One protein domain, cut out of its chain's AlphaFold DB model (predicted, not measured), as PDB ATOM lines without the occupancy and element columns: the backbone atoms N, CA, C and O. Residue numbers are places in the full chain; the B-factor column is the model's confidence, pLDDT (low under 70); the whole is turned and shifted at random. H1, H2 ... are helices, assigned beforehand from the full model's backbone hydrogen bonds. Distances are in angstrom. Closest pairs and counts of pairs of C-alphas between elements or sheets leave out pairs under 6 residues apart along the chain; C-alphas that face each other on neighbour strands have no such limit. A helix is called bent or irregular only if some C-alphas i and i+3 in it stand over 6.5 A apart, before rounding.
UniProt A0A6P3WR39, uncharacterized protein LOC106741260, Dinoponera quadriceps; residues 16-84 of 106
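AT A GLANCE: This is residues 16 to 84 of the 106 residues of the protein "uncharacterized protein LOC106741260" of Dinoponera quadriceps (UniProt A0A6P3WR39). One long helix, H3, makes the back of an elongated, rod-like model; two short helices, H1 and H2, fold back as a small head near its first part, and H4 sticks out past its other end as an arm, with residues 67 to 72 and 74 to 84 standing free. H2 folds back on H3 as a helical hairpin, and H1 turns off from H2 at a steep angle. The printed part has 69 residues with four named helices in the order H1, H2, H3, H4 and no named strand, and its class is all helix. It is extended, with a radius of gyration of the C-alphas of 17.9 A and spans of 57 by 23 by 14 A.

IN THESE COORDINATES: The longest helix, H3, holds residues 44 to 65 and measures 31.5 A from C-alpha 44 at (-26.495, -28.689, -23.644) to C-alpha 65. H4, residues 67 to 84, follows it and runs 25.4 A, ending with C-alpha 84 at (-66.256, -1.162, -44.728). Before H3 comes H2, residues 28 to 37, 14.3 A long. H1, residues 16 to 26, is 14.5 A long and begins with C-alpha 16 at (-39.322, -8.990, -16.966). H1 is irregular, but only just: C-alphas 23 and 26 are 6.7 A apart.

HOW THE PARTS SIT: H3 touches H2 with its residues 47 to 54 alone, and the closest C-alphas, those of Phe 28 and Cys 50, are 5.6 A apart. The two form a helical hairpin, running opposite ways at a shallow tilt of 34 degrees, only just short of steep. H1 touches H2, the closest C-alphas being those of Tyr 22 and Phe 28 at 6.0 A. H1 and H2 are also a helical hairpin, running opposite ways at a steep tilt of 43 degrees. H1 and H3 are near each other, with 8 pairs of C-alphas within 10 A. H3 and H4 are close but not clearly touching, with the closest C-alphas, those of Arg 63 and Ala 69, 7.1 A apart. They run the same way at a steep tilt of 57 degrees. H4 is apart from H1 and from H2. Every O i to N i+4 pair is within hydrogen-bond range in H2, H3 and H4, and 6 of 7 are in H1.

THE WHOLE: The C-alphas farthest apart, those of Gly 39 and Glu 83, are 57.0 A from each other. Without the stretches that stand free, residues 65 to 72 and 74 to 84, the body has 50 residues and spans 45 by 25 by 11 A. The printed part has no cut. The links from H1 to H2 and from H3 to H4 are tight, and the link from H2 to H3, 6 residues, is short; no link is long. The mean pLDDT of the printed part is 89.8, and no printed residue is under 70.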
ATOM      1  N   SER A  16     -38.268  -8.658 -15.999       88.56
ATOM      2  CA  SER A  16     -39.322  -8.990 -16.966       88.56
ATOM      3  C   SER A  16     -39.126  -8.250 -18.292       88.56
ATOM      4  O   SER A  16     -39.317  -8.834 -19.358       88.56
ATOM      5  N   ALA A  17     -38.713  -6.981 -18.232       91.81
ATOM      6  CA  ALA A  17     -38.409  -6.166 -19.403       91.81
ATOM      7  C   ALA A  17     -37.179  -6.690 -20.161       91.81
ATOM      8  O   ALA A  17     -37.214  -6.793 -21.391       91.81
ATOM      9  N   ASP A  18     -36.131  -7.090 -19.437       89.12
ATOM     10  CA  ASP A  18     -34.947  -7.735 -20.010       89.12
ATOM     11  C   ASP A  18     -35.332  -9.030 -20.748       89.12
ATOM     12  O   ASP A  18     -35.007  -9.192 -21.924       89.12
ATOM     13  N   ILE A  19     -36.104  -9.919 -20.108       89.00
ATOM     14  CA  ILE A  19     -36.558 -11.183 -20.716       89.00
ATOM     15  C   ILE A  19     -37.413 -10.928 -21.964       89.00
ATOM     16  O   ILE A  19     -37.219 -11.593 -22.985       89.00
ATOM     17  N   ALA A  20     -38.334  -9.961 -21.915       91.19
ATOM     18  CA  ALA A  20     -39.141  -9.591 -23.075       91.19
ATOM     19  C   ALA A  20     -38.263  -9.092 -24.235       91.19
ATOM     20  O   ALA A  20     -38.463  -9.494 -25.382       91.19
ATOM     21  N   THR A  21     -37.248  -8.278 -23.935       91.38
ATOM     22  CA  THR A  21     -36.291  -7.776 -24.931       91.38
ATOM     23  C   THR A  21     -35.525  -8.920 -25.588       91.38
ATOM     24  O   THR A  21     -35.443  -8.973 -26.818       91.38
ATOM     25  N   TYR A  22     -35.044  -9.888 -24.805       90.12
ATOM     26  CA  TYR A  22     -34.366 -11.065 -25.352       90.12
ATOM     27  C   TYR A  22     -35.295 -11.908 -26.215       90.12
ATOM     28  O   TYR A  22     -34.905 -12.350 -27.290       90.12
ATOM     29  N   HIS A  23     -36.545 -12.096 -25.801       87.69
ATOM     30  CA  HIS A  23     -37.475 -12.931 -26.551       87.69
ATOM     31  C   HIS A  23     -37.842 -12.341 -27.921       87.69
ATOM     32  O   HIS A  23     -37.879 -13.057 -28.924       87.69
ATOM     33  N   PHE A  24     -38.112 -11.034 -27.978       85.44
ATOM     34  CA  PHE A  24     -38.620 -10.403 -29.195       85.44
ATOM     35  C   PHE A  24     -37.521  -9.853 -30.107       85.44
ATOM     36  O   PHE A  24     -37.650  -9.961 -31.330       85.44
ATOM     37  N   ASN A  25     -36.436  -9.323 -29.540       86.94
ATOM     38  CA  ASN A  25     -35.442  -8.566 -30.298       86.94
ATOM     39  C   ASN A  25     -34.170  -9.389 -30.512       86.94
ATOM     40  O   ASN A  25     -33.870  -9.785 -31.646       86.94
ATOM     41  N   ASP A  26     -33.476  -9.708 -29.422       86.44
ATOM     42  CA  ASP A  26     -32.094 -10.193 -29.480       86.44
ATOM     43  C   ASP A  26     -31.979 -11.704 -29.712       86.44
ATOM     44  O   ASP A  26     -31.017 -12.176 -30.316       86.44
ATOM     45  N   GLY A  27     -32.976 -12.468 -29.272       89.94
ATOM     46  CA  GLY A  27     -32.935 -13.925 -29.214       89.94
ATOM     47  C   GLY A  27     -32.453 -14.472 -27.868       89.94
ATOM     48  O   GLY A  27     -31.973 -13.761 -26.977       89.94
ATOM     49  N   PHE A  28     -32.587 -15.785 -27.723       90.25
ATOM     50  CA  PHE A  28     -32.248 -16.535 -26.520       90.25
ATOM     51  C   PHE A  28     -30.745 -16.612 -26.233       90.25
ATOM     52  O   PHE A  28     -30.376 -16.853 -25.084       90.25
ATOM     53  N   ASN A  29     -29.872 -16.346 -27.207       86.69
ATOM     54  CA  ASN A  29     -28.425 -16.253 -26.965       86.69
ATOM     55  C   ASN A  29     -28.061 -15.252 -25.851       86.69
ATOM     56  O   ASN A  29     -27.280 -15.584 -24.955       86.69
ATOM     57  N   ASN A  30     -28.674 -14.064 -25.849       86.25
ATOM     58  CA  ASN A  30     -28.429 -13.054 -24.811       86.25
ATOM     59  C   ASN A  30     -28.993 -13.482 -23.447       86.25
ATOM     60  O   ASN A  30     -28.375 -13.232 -22.410       86.25
ATOM     61  N   LEU A  31     -30.132 -14.185 -23.444       89.19
ATOM     62  CA  LEU A  31     -30.711 -14.750 -22.228       89.19
ATOM     63  C   LEU A  31     -29.788 -15.814 -21.614       89.19
ATOM     64  O   LEU A  31     -29.554 -15.781 -20.410       89.19
ATOM     65  N   MET A  32     -29.224 -16.716 -22.423       89.12
ATOM     66  CA  MET A  32     -28.300 -17.755 -21.946       89.12
ATOM     67  C   MET A  32     -27.055 -17.157 -21.285       89.12
ATOM     68  O   MET A  32     -26.677 -17.590 -20.197       89.12
ATOM     69  N   ALA A  33     -26.467 -16.115 -21.883       87.44
ATOM     70  CA  ALA A  33     -25.334 -15.407 -21.289       87.44
ATOM     71  C   ALA A  33     -25.691 -14.790 -19.923       87.44
ATOM     72  O   ALA A  33     -24.920 -14.899 -18.969       87.44
ATOM     73  N   LYS A  34     -26.884 -14.191 -19.787       86.44
ATOM     74  CA  LYS A  34     -27.351 -13.645 -18.502       86.44
ATOM     75  C   LYS A  34     -27.662 -14.722 -17.461       86.44
ATOM     76  O   LYS A  34     -27.346 -14.523 -16.293       86.44
ATOM     77  N   ILE A  35     -28.242 -15.852 -17.861       87.06
ATOM     78  CA  ILE A  35     -28.529 -16.984 -16.965       87.06
ATOM     79  C   ILE A  35     -27.225 -17.548 -16.372       87.06
ATOM     80  O   ILE A  35     -27.162 -17.784 -15.166       87.06
ATOM     81  N   GLN A  36     -26.159 -17.645 -17.172       87.88
ATOM     82  CA  GLN A  36     -24.835 -18.050 -16.683       87.88
ATOM     83  C   GLN A  36     -24.243 -17.044 -15.684       87.88
ATOM     84  O   GLN A  36     -23.694 -17.445 -14.661       87.88
ATOM     85  N   VAL A  37     -24.403 -15.734 -15.921       87.25
ATOM     86  CA  VAL A  37     -23.979 -14.684 -14.968       87.25
ATOM     87  C   VAL A  37     -24.726 -14.785 -13.633       87.25
ATOM     88  O   VAL A  37     -24.160 -14.473 -12.587       87.25
ATOM     89  N   LEU A  38     -25.977 -15.254 -13.644       85.50
ATOM     90  CA  LEU A  38     -26.761 -15.514 -12.434       85.50
ATOM     91  C   LEU A  38     -26.348 -16.807 -11.703       85.50
ATOM     92  O   LEU A  38     -26.950 -17.141 -10.684       85.50
ATOM     93  N   GLY A  39     -25.327 -17.519 -12.192       88.81
ATOM     94  CA  GLY A  39     -24.820 -18.754 -11.591       88.81
ATOM     95  C   GLY A  39     -25.684 -19.979 -11.884       88.81
ATOM     96  O   GLY A  39     -25.638 -20.950 -11.133       88.81
ATOM     97  N   VAL A  40     -26.501 -19.927 -12.940       89.56
ATOM     98  CA  VAL A  40     -27.312 -21.059 -13.387       89.56
ATOM     99  C   VAL A  40     -26.618 -21.727 -14.566       89.56
ATOM    100  O   VAL A  40     -26.405 -21.108 -15.612       89.56
ATOM    101  N   ASP A  41     -26.300 -23.006 -14.401       90.50
ATOM    102  CA  ASP A  41     -25.711 -23.809 -15.465       90.50
ATOM    103  C   ASP A  41     -26.738 -24.091 -16.567       90.50
ATOM    104  O   ASP A  41     -27.891 -24.451 -16.312       90.50
ATOM    105  N   VAL A  42     -26.307 -23.930 -17.817       88.62
ATOM    106  CA  VAL A  42     -27.132 -24.189 -18.999       88.62
ATOM    107  C   VAL A  42     -26.790 -25.573 -19.537       88.62
ATOM    108  O   VAL A  42     -25.686 -25.800 -20.027       88.62
ATOM    109  N   ASP A  43     -27.753 -26.491 -19.462       92.19
ATOM    110  CA  ASP A  43     -27.619 -27.832 -20.032       92.19
ATOM    111  C   ASP A  43     -27.461 -27.773 -21.569       92.19
ATOM    112  O   ASP A  43     -28.124 -26.955 -22.219       92.19
ATOM    113  N   PRO A  44     -26.652 -28.653 -22.191       93.19
ATOM    114  CA  PRO A  44     -26.495 -28.689 -23.644       93.19
ATOM    115  C   PRO A  44     -27.809 -28.828 -24.425       93.19
ATOM    116  O   PRO A  44     -27.933 -28.273 -25.516       93.19
ATOM    117  N   ASN A  45     -28.822 -29.513 -23.882       93.94
ATOM    118  CA  ASN A  45     -30.130 -29.608 -24.536       93.94
ATOM    119  C   ASN A  45     -30.870 -28.269 -24.510       93.94
ATOM    120  O   ASN A  45     -31.509 -27.905 -25.496       93.94
ATOM    121  N   CYS A  46     -30.762 -27.524 -23.405       90.81
ATOM    122  CA  CYS A  46     -31.299 -26.168 -23.302       90.81
ATOM    123  C   CYS A  46     -30.625 -25.252 -24.328       90.81
ATOM    124  O   CYS A  46     -31.307 -24.555 -25.079       90.81
ATOM    125  N   TYR A  47     -29.296 -25.337 -24.435       91.62
ATOM    126  CA  TYR A  47     -28.533 -24.588 -25.427       91.62
ATOM    127  C   TYR A  47     -29.000 -24.885 -26.859       91.62
ATOM    128  O   TYR A  47     -29.349 -23.967 -27.604       91.62
ATOM    129  N   ASN A  48     -29.084 -26.165 -27.228       93.94
ATOM    130  CA  ASN A  48     -29.522 -26.578 -28.562       93.94
ATOM    131  C   ASN A  48     -30.955 -26.118 -28.860       93.94
ATOM    132  O   ASN A  48     -31.223 -25.591 -29.941       93.94
ATOM    133  N   PHE A  49     -31.862 -26.240 -27.887       92.81
ATOM    134  CA  PHE A  49     -33.223 -25.727 -28.015       92.81
ATOM    135  C   PHE A  49     -33.243 -24.218 -28.290       92.81
ATOM    136  O   PHE A  49     -33.963 -23.774 -29.187       92.81
ATOM    137  N   CYS A  50     -32.459 -23.430 -27.549       91.62
ATOM    138  CA  CYS A  50     -32.383 -21.983 -27.729       91.62
ATOM    139  C   CYS A  50     -31.875 -21.607 -29.125       91.62
ATOM    140  O   CYS A  50     -32.482 -20.759 -29.781       91.62
ATOM    141  N   VAL A  51     -30.836 -22.288 -29.617       92.81
ATOM    142  CA  VAL A  51     -30.301 -22.085 -30.973       92.81
ATOM    143  C   VAL A  51     -31.364 -22.382 -32.038       92.81
ATOM    144  O   VAL A  51     -31.589 -21.575 -32.945       92.81
ATOM    145  N   GLU A  52     -32.077 -23.504 -31.922       94.25
ATOM    146  CA  GLU A  52     -33.144 -23.864 -32.862       94.25
ATOM    147  C   GLU A  52     -34.359 -22.929 -32.779       94.25
ATOM    148  O   GLU A  52     -35.016 -22.643 -33.788       94.25
ATOM    149  N   ALA A  53     -34.713 -22.471 -31.578       92.50
ATOM    150  CA  ALA A  53     -35.790 -21.512 -31.368       92.50
ATOM    151  C   ALA A  53     -35.463 -20.159 -32.019       92.50
ATOM    152  O   ALA A  53     -36.305 -19.620 -32.742       92.50
ATOM    153  N   ASP A  54     -34.236 -19.662 -31.850       92.88
ATOM    154  CA  ASP A  54     -33.777 -18.424 -32.482       92.88
ATOM    155  C   ASP A  54     -33.753 -18.539 -34.009       92.88
ATOM    156  O   ASP A  54     -34.280 -17.663 -34.700       92.88
ATOM    157  N   ALA A  55     -33.248 -19.651 -34.553       93.62
ATOM    158  CA  ALA A  55     -33.263 -19.895 -35.996       93.62
ATOM    159  C   ALA A  55     -34.694 -19.898 -36.566       93.62
ATOM    160  O   ALA A  55     -34.966 -19.305 -37.617       93.62
ATOM    161  N   ARG A  56     -35.645 -20.523 -35.855       93.38
ATOM    162  CA  ARG A  56     -37.069 -20.502 -36.230       93.38
ATOM    163  C   ARG A  56     -37.656 -19.095 -36.173       93.38
ATOM    164  O   ARG A  56     -38.388 -18.726 -37.094       93.38
ATOM    165  N   ARG A  57     -37.332 -18.314 -35.136       92.19
ATOM    166  CA  ARG A  57     -37.787 -16.924 -34.980       92.19
ATOM    167  C   ARG A  57     -37.326 -16.061 -36.150       92.19
ATOM    168  O   ARG A  57     -38.161 -15.409 -36.773       92.19
ATOM    169  N   VAL A  58     -36.036 -16.099 -36.487       92.19
ATOM    170  CA  VAL A  58     -35.467 -15.330 -37.609       92.19
ATOM    171  C   VAL A  58     -36.163 -15.697 -38.916       92.19
ATOM    172  O   VAL A  58     -36.733 -14.827 -39.573       92.19
ATOM    173  N   LYS A  59     -36.252 -16.995 -39.229       93.56
ATOM    174  CA  LYS A  59     -36.908 -17.483 -40.450       93.56
ATOM    175  C   LYS A  59     -38.379 -17.071 -40.542       93.56
ATOM    176  O   LYS A  59     -38.889 -16.780 -41.624       93.56
ATOM    177  N   PHE A  60     -39.099 -17.079 -39.424       90.00
ATOM    178  CA  PHE A  60     -40.489 -16.635 -39.379       90.00
ATOM    179  C   PHE A  60     -40.618 -15.127 -39.620       90.00
ATOM    180  O   PHE A  60     -41.487 -14.703 -40.384       90.00
ATOM    181  N   THR A  61     -39.739 -14.330 -39.015       87.88
ATOM    182  CA  THR A  61     -39.689 -12.880 -39.223       87.88
ATOM    183  C   THR A  61     -39.357 -12.540 -40.671       87.88
ATOM    184  O   THR A  61     -40.069 -11.743 -41.272       87.88
ATOM    185  N   GLU A  62     -38.362 -13.186 -41.276       91.44
ATOM    186  CA  GLU A  62     -38.015 -13.001 -42.693       91.44
ATOM    187  C   GLU A  62     -39.197 -13.311 -43.615       91.44
ATOM    188  O   GLU A  62     -39.522 -12.523 -44.500       91.44
ATOM    189  N   ARG A  63     -39.910 -14.415 -43.361       89.25
ATOM    190  CA  ARG A  63     -41.134 -14.756 -44.103       89.25
ATOM    191  C   ARG A  63     -42.199 -13.671 -43.970       89.25
ATOM    192  O   ARG A  63     -42.777 -13.267 -44.976       89.25
ATOM    193  N   LYS A  64     -42.441 -13.173 -42.753       84.69
ATOM    194  CA  LYS A  64     -43.402 -12.086 -42.497       84.69
ATOM    195  C   LYS A  64     -42.984 -10.748 -43.105       84.69
ATOM    196  O   LYS A  64     -43.850  -9.956 -43.464       84.69
ATOM    197  N   MET A  65     -41.684 -10.496 -43.200       86.31
ATOM    198  CA  MET A  65     -41.112  -9.274 -43.761       86.31
ATOM    199  C   MET A  65     -40.838  -9.369 -45.264       86.31
ATOM    200  O   MET A  65     -40.380  -8.384 -45.846       86.31
ATOM    201  N   SER A  66     -41.130 -10.509 -45.892       90.19
ATOM    202  CA  SER A  66     -41.038 -10.661 -47.341       90.19
ATOM    203  C   SER A  66     -42.007  -9.717 -48.051       90.19
ATOM    204  O   SER A  66     -43.098  -9.433 -47.550       90.19
ATOM    205  N   ASP A  67     -41.618  -9.230 -49.225       83.62
ATOM    206  CA  ASP A  67     -42.437  -8.262 -49.961       83.62
ATOM    207  C   ASP A  67     -43.768  -8.873 -50.401       83.62
ATOM    208  O   ASP A  67     -44.806  -8.250 -50.216       83.62
ATOM    209  N   ALA A  68     -43.775 -10.155 -50.777       87.12
ATOM    210  CA  ALA A  68     -45.005 -10.902 -51.027       87.12
ATOM    211  C   ALA A  68     -45.960 -10.903 -49.814       87.12
ATOM    212  O   ALA A  68     -47.165 -10.711 -49.973       87.12
ATOM    213  N   ALA A  69     -45.443 -11.082 -48.592       85.25
ATOM    214  CA  ALA A  69     -46.268 -11.030 -47.384       85.25
ATOM    215  C   ALA A  69     -46.763  -9.608 -47.075       85.25
ATOM    216  O   ALA A  69     -47.901  -9.434 -46.627       85.25
ATOM    217  N   LYS A  70     -45.939  -8.582 -47.322       88.38
ATOM    218  CA  LYS A  70     -46.348  -7.177 -47.163       88.38
ATOM    219  C   LYS A  70     -47.429  -6.793 -48.166       88.38
ATOM    220  O   LYS A  70     -48.391  -6.141 -47.769       88.38
ATOM    221  N   ASP A  71     -47.285  -7.204 -49.419       89.25
ATOM    222  CA  ASP A  71     -48.229  -6.903 -50.491       89.25
ATOM    223  C   ASP A  71     -49.550  -7.635 -50.275       89.25
ATOM    224  O   ASP A  71     -50.602  -7.000 -50.327       89.25
ATOM    225  N   ALA A  72     -49.512  -8.915 -49.891       90.12
ATOM    226  CA  ALA A  72     -50.709  -9.648 -49.483       90.12
ATOM    227  C   ALA A  72     -51.428  -8.949 -48.318       90.12
ATOM    228  O   ALA A  72     -52.632  -8.720 -48.376       90.12
ATOM    229  N   ARG A  73     -50.685  -8.519 -47.287       88.44
ATOM    230  CA  ARG A  73     -51.259  -7.774 -46.155       88.44
ATOM    231  C   ARG A  73     -51.862  -6.435 -46.582       88.44
ATOM    232  O   ARG A  73     -52.888  -6.041 -46.035       88.44
ATOM    233  N   ARG A  74     -51.220  -5.706 -47.501       90.88
ATOM    234  CA  ARG A  74     -51.744  -4.442 -48.043       90.88
ATOM    235  C   ARG A  74     -53.031  -4.676 -48.826       90.88
ATOM    236  O   ARG A  74     -53.987  -3.951 -48.594       90.88
ATOM    237  N   ALA A  75     -53.061  -5.700 -49.677       92.31
ATOM    238  CA  ALA A  75     -54.239  -6.066 -50.452       92.31
ATOM    239  C   ALA A  75     -55.422  -6.439 -49.546       92.31
ATOM    240  O   ALA A  75     -56.489  -5.858 -49.697       92.31
ATOM    241  N   SER A  76     -55.216  -7.310 -48.548       91.50
ATOM    242  CA  SER A  76     -56.274  -7.682 -47.591       91.50
ATOM    243  C   SER A  76     -56.816  -6.480 -46.817       91.50
ATOM    244  O   SER A  76     -58.018  -6.342 -46.649       91.50
ATOM    245  N   LYS A  77     -55.942  -5.564 -46.385       92.88
ATOM    246  CA  LYS A  77     -56.386  -4.338 -45.709       92.88
ATOM    247  C   LYS A  77     -57.134  -3.378 -46.632       92.88
ATOM    248  O   LYS A  77     -58.003  -2.658 -46.156       92.88
ATOM    249  N   SER A  78     -56.769  -3.323 -47.915       91.75
ATOM    250  CA  SER A  78     -57.501  -2.527 -48.907       91.75
ATOM    251  C   SER A  78     -58.904  -3.081 -49.097       91.75
ATOM    252  O   SER A  78     -59.856  -2.319 -49.007       91.75
ATOM    253  N   SER A  79     -59.041  -4.402 -49.262       90.38
ATOM    254  CA  SER A  79     -60.354  -5.023 -49.456       90.38
ATOM    255  C   SER A  79     -61.261  -4.862 -48.239       90.38
ATOM    256  O   SER A  79     -62.428  -4.540 -48.407       90.38
ATOM    257  N   GLU A  80     -60.730  -5.028 -47.021       92.25
ATOM    258  CA  GLU A  80     -61.493  -4.786 -45.784       92.25
ATOM    259  C   GLU A  80     -61.990  -3.338 -45.710       92.25
ATOM    260  O   GLU A  80     -63.137  -3.092 -45.356       92.25
ATOM    261  N   LYS A  81     -61.140  -2.375 -46.090       92.12
ATOM    262  CA  LYS A  81     -61.496  -0.955 -46.102       92.12
ATOM    263  C   LYS A  81     -62.543  -0.624 -47.169       92.12
ATOM    264  O   LYS A  81     -63.432   0.171 -46.903       92.12
ATOM    265  N   GLU A  82     -62.440  -1.219 -48.355       91.00
ATOM    266  CA  GLU A  82     -63.428  -1.065 -49.433       91.00
ATOM    267  C   GLU A  82     -64.788  -1.662 -49.038       91.00
ATOM    268  O   GLU A  82     -65.827  -1.064 -49.308       91.00
ATOM    269  N   GLU A  83     -64.791  -2.812 -48.359       89.38
ATOM    270  CA  GLU A  83     -66.005  -3.435 -47.825       89.38
ATOM    271  C   GLU A  83     -66.627  -2.598 -46.697       89.38
ATOM    272  O   GLU A  83     -67.841  -2.403 -46.665       89.38
ATOM    273  N   GLU A  84     -65.804  -2.055 -45.796       87.31
ATOM    274  CA  GLU A  84     -66.256  -1.162 -44.728       87.31
ATOM    275  C   GLU A  84     -66.847   0.139 -45.293       87.31
ATOM    276  O   GLU A  84     -67.924   0.548 -44.867       87.31
TER     277      GLU A  84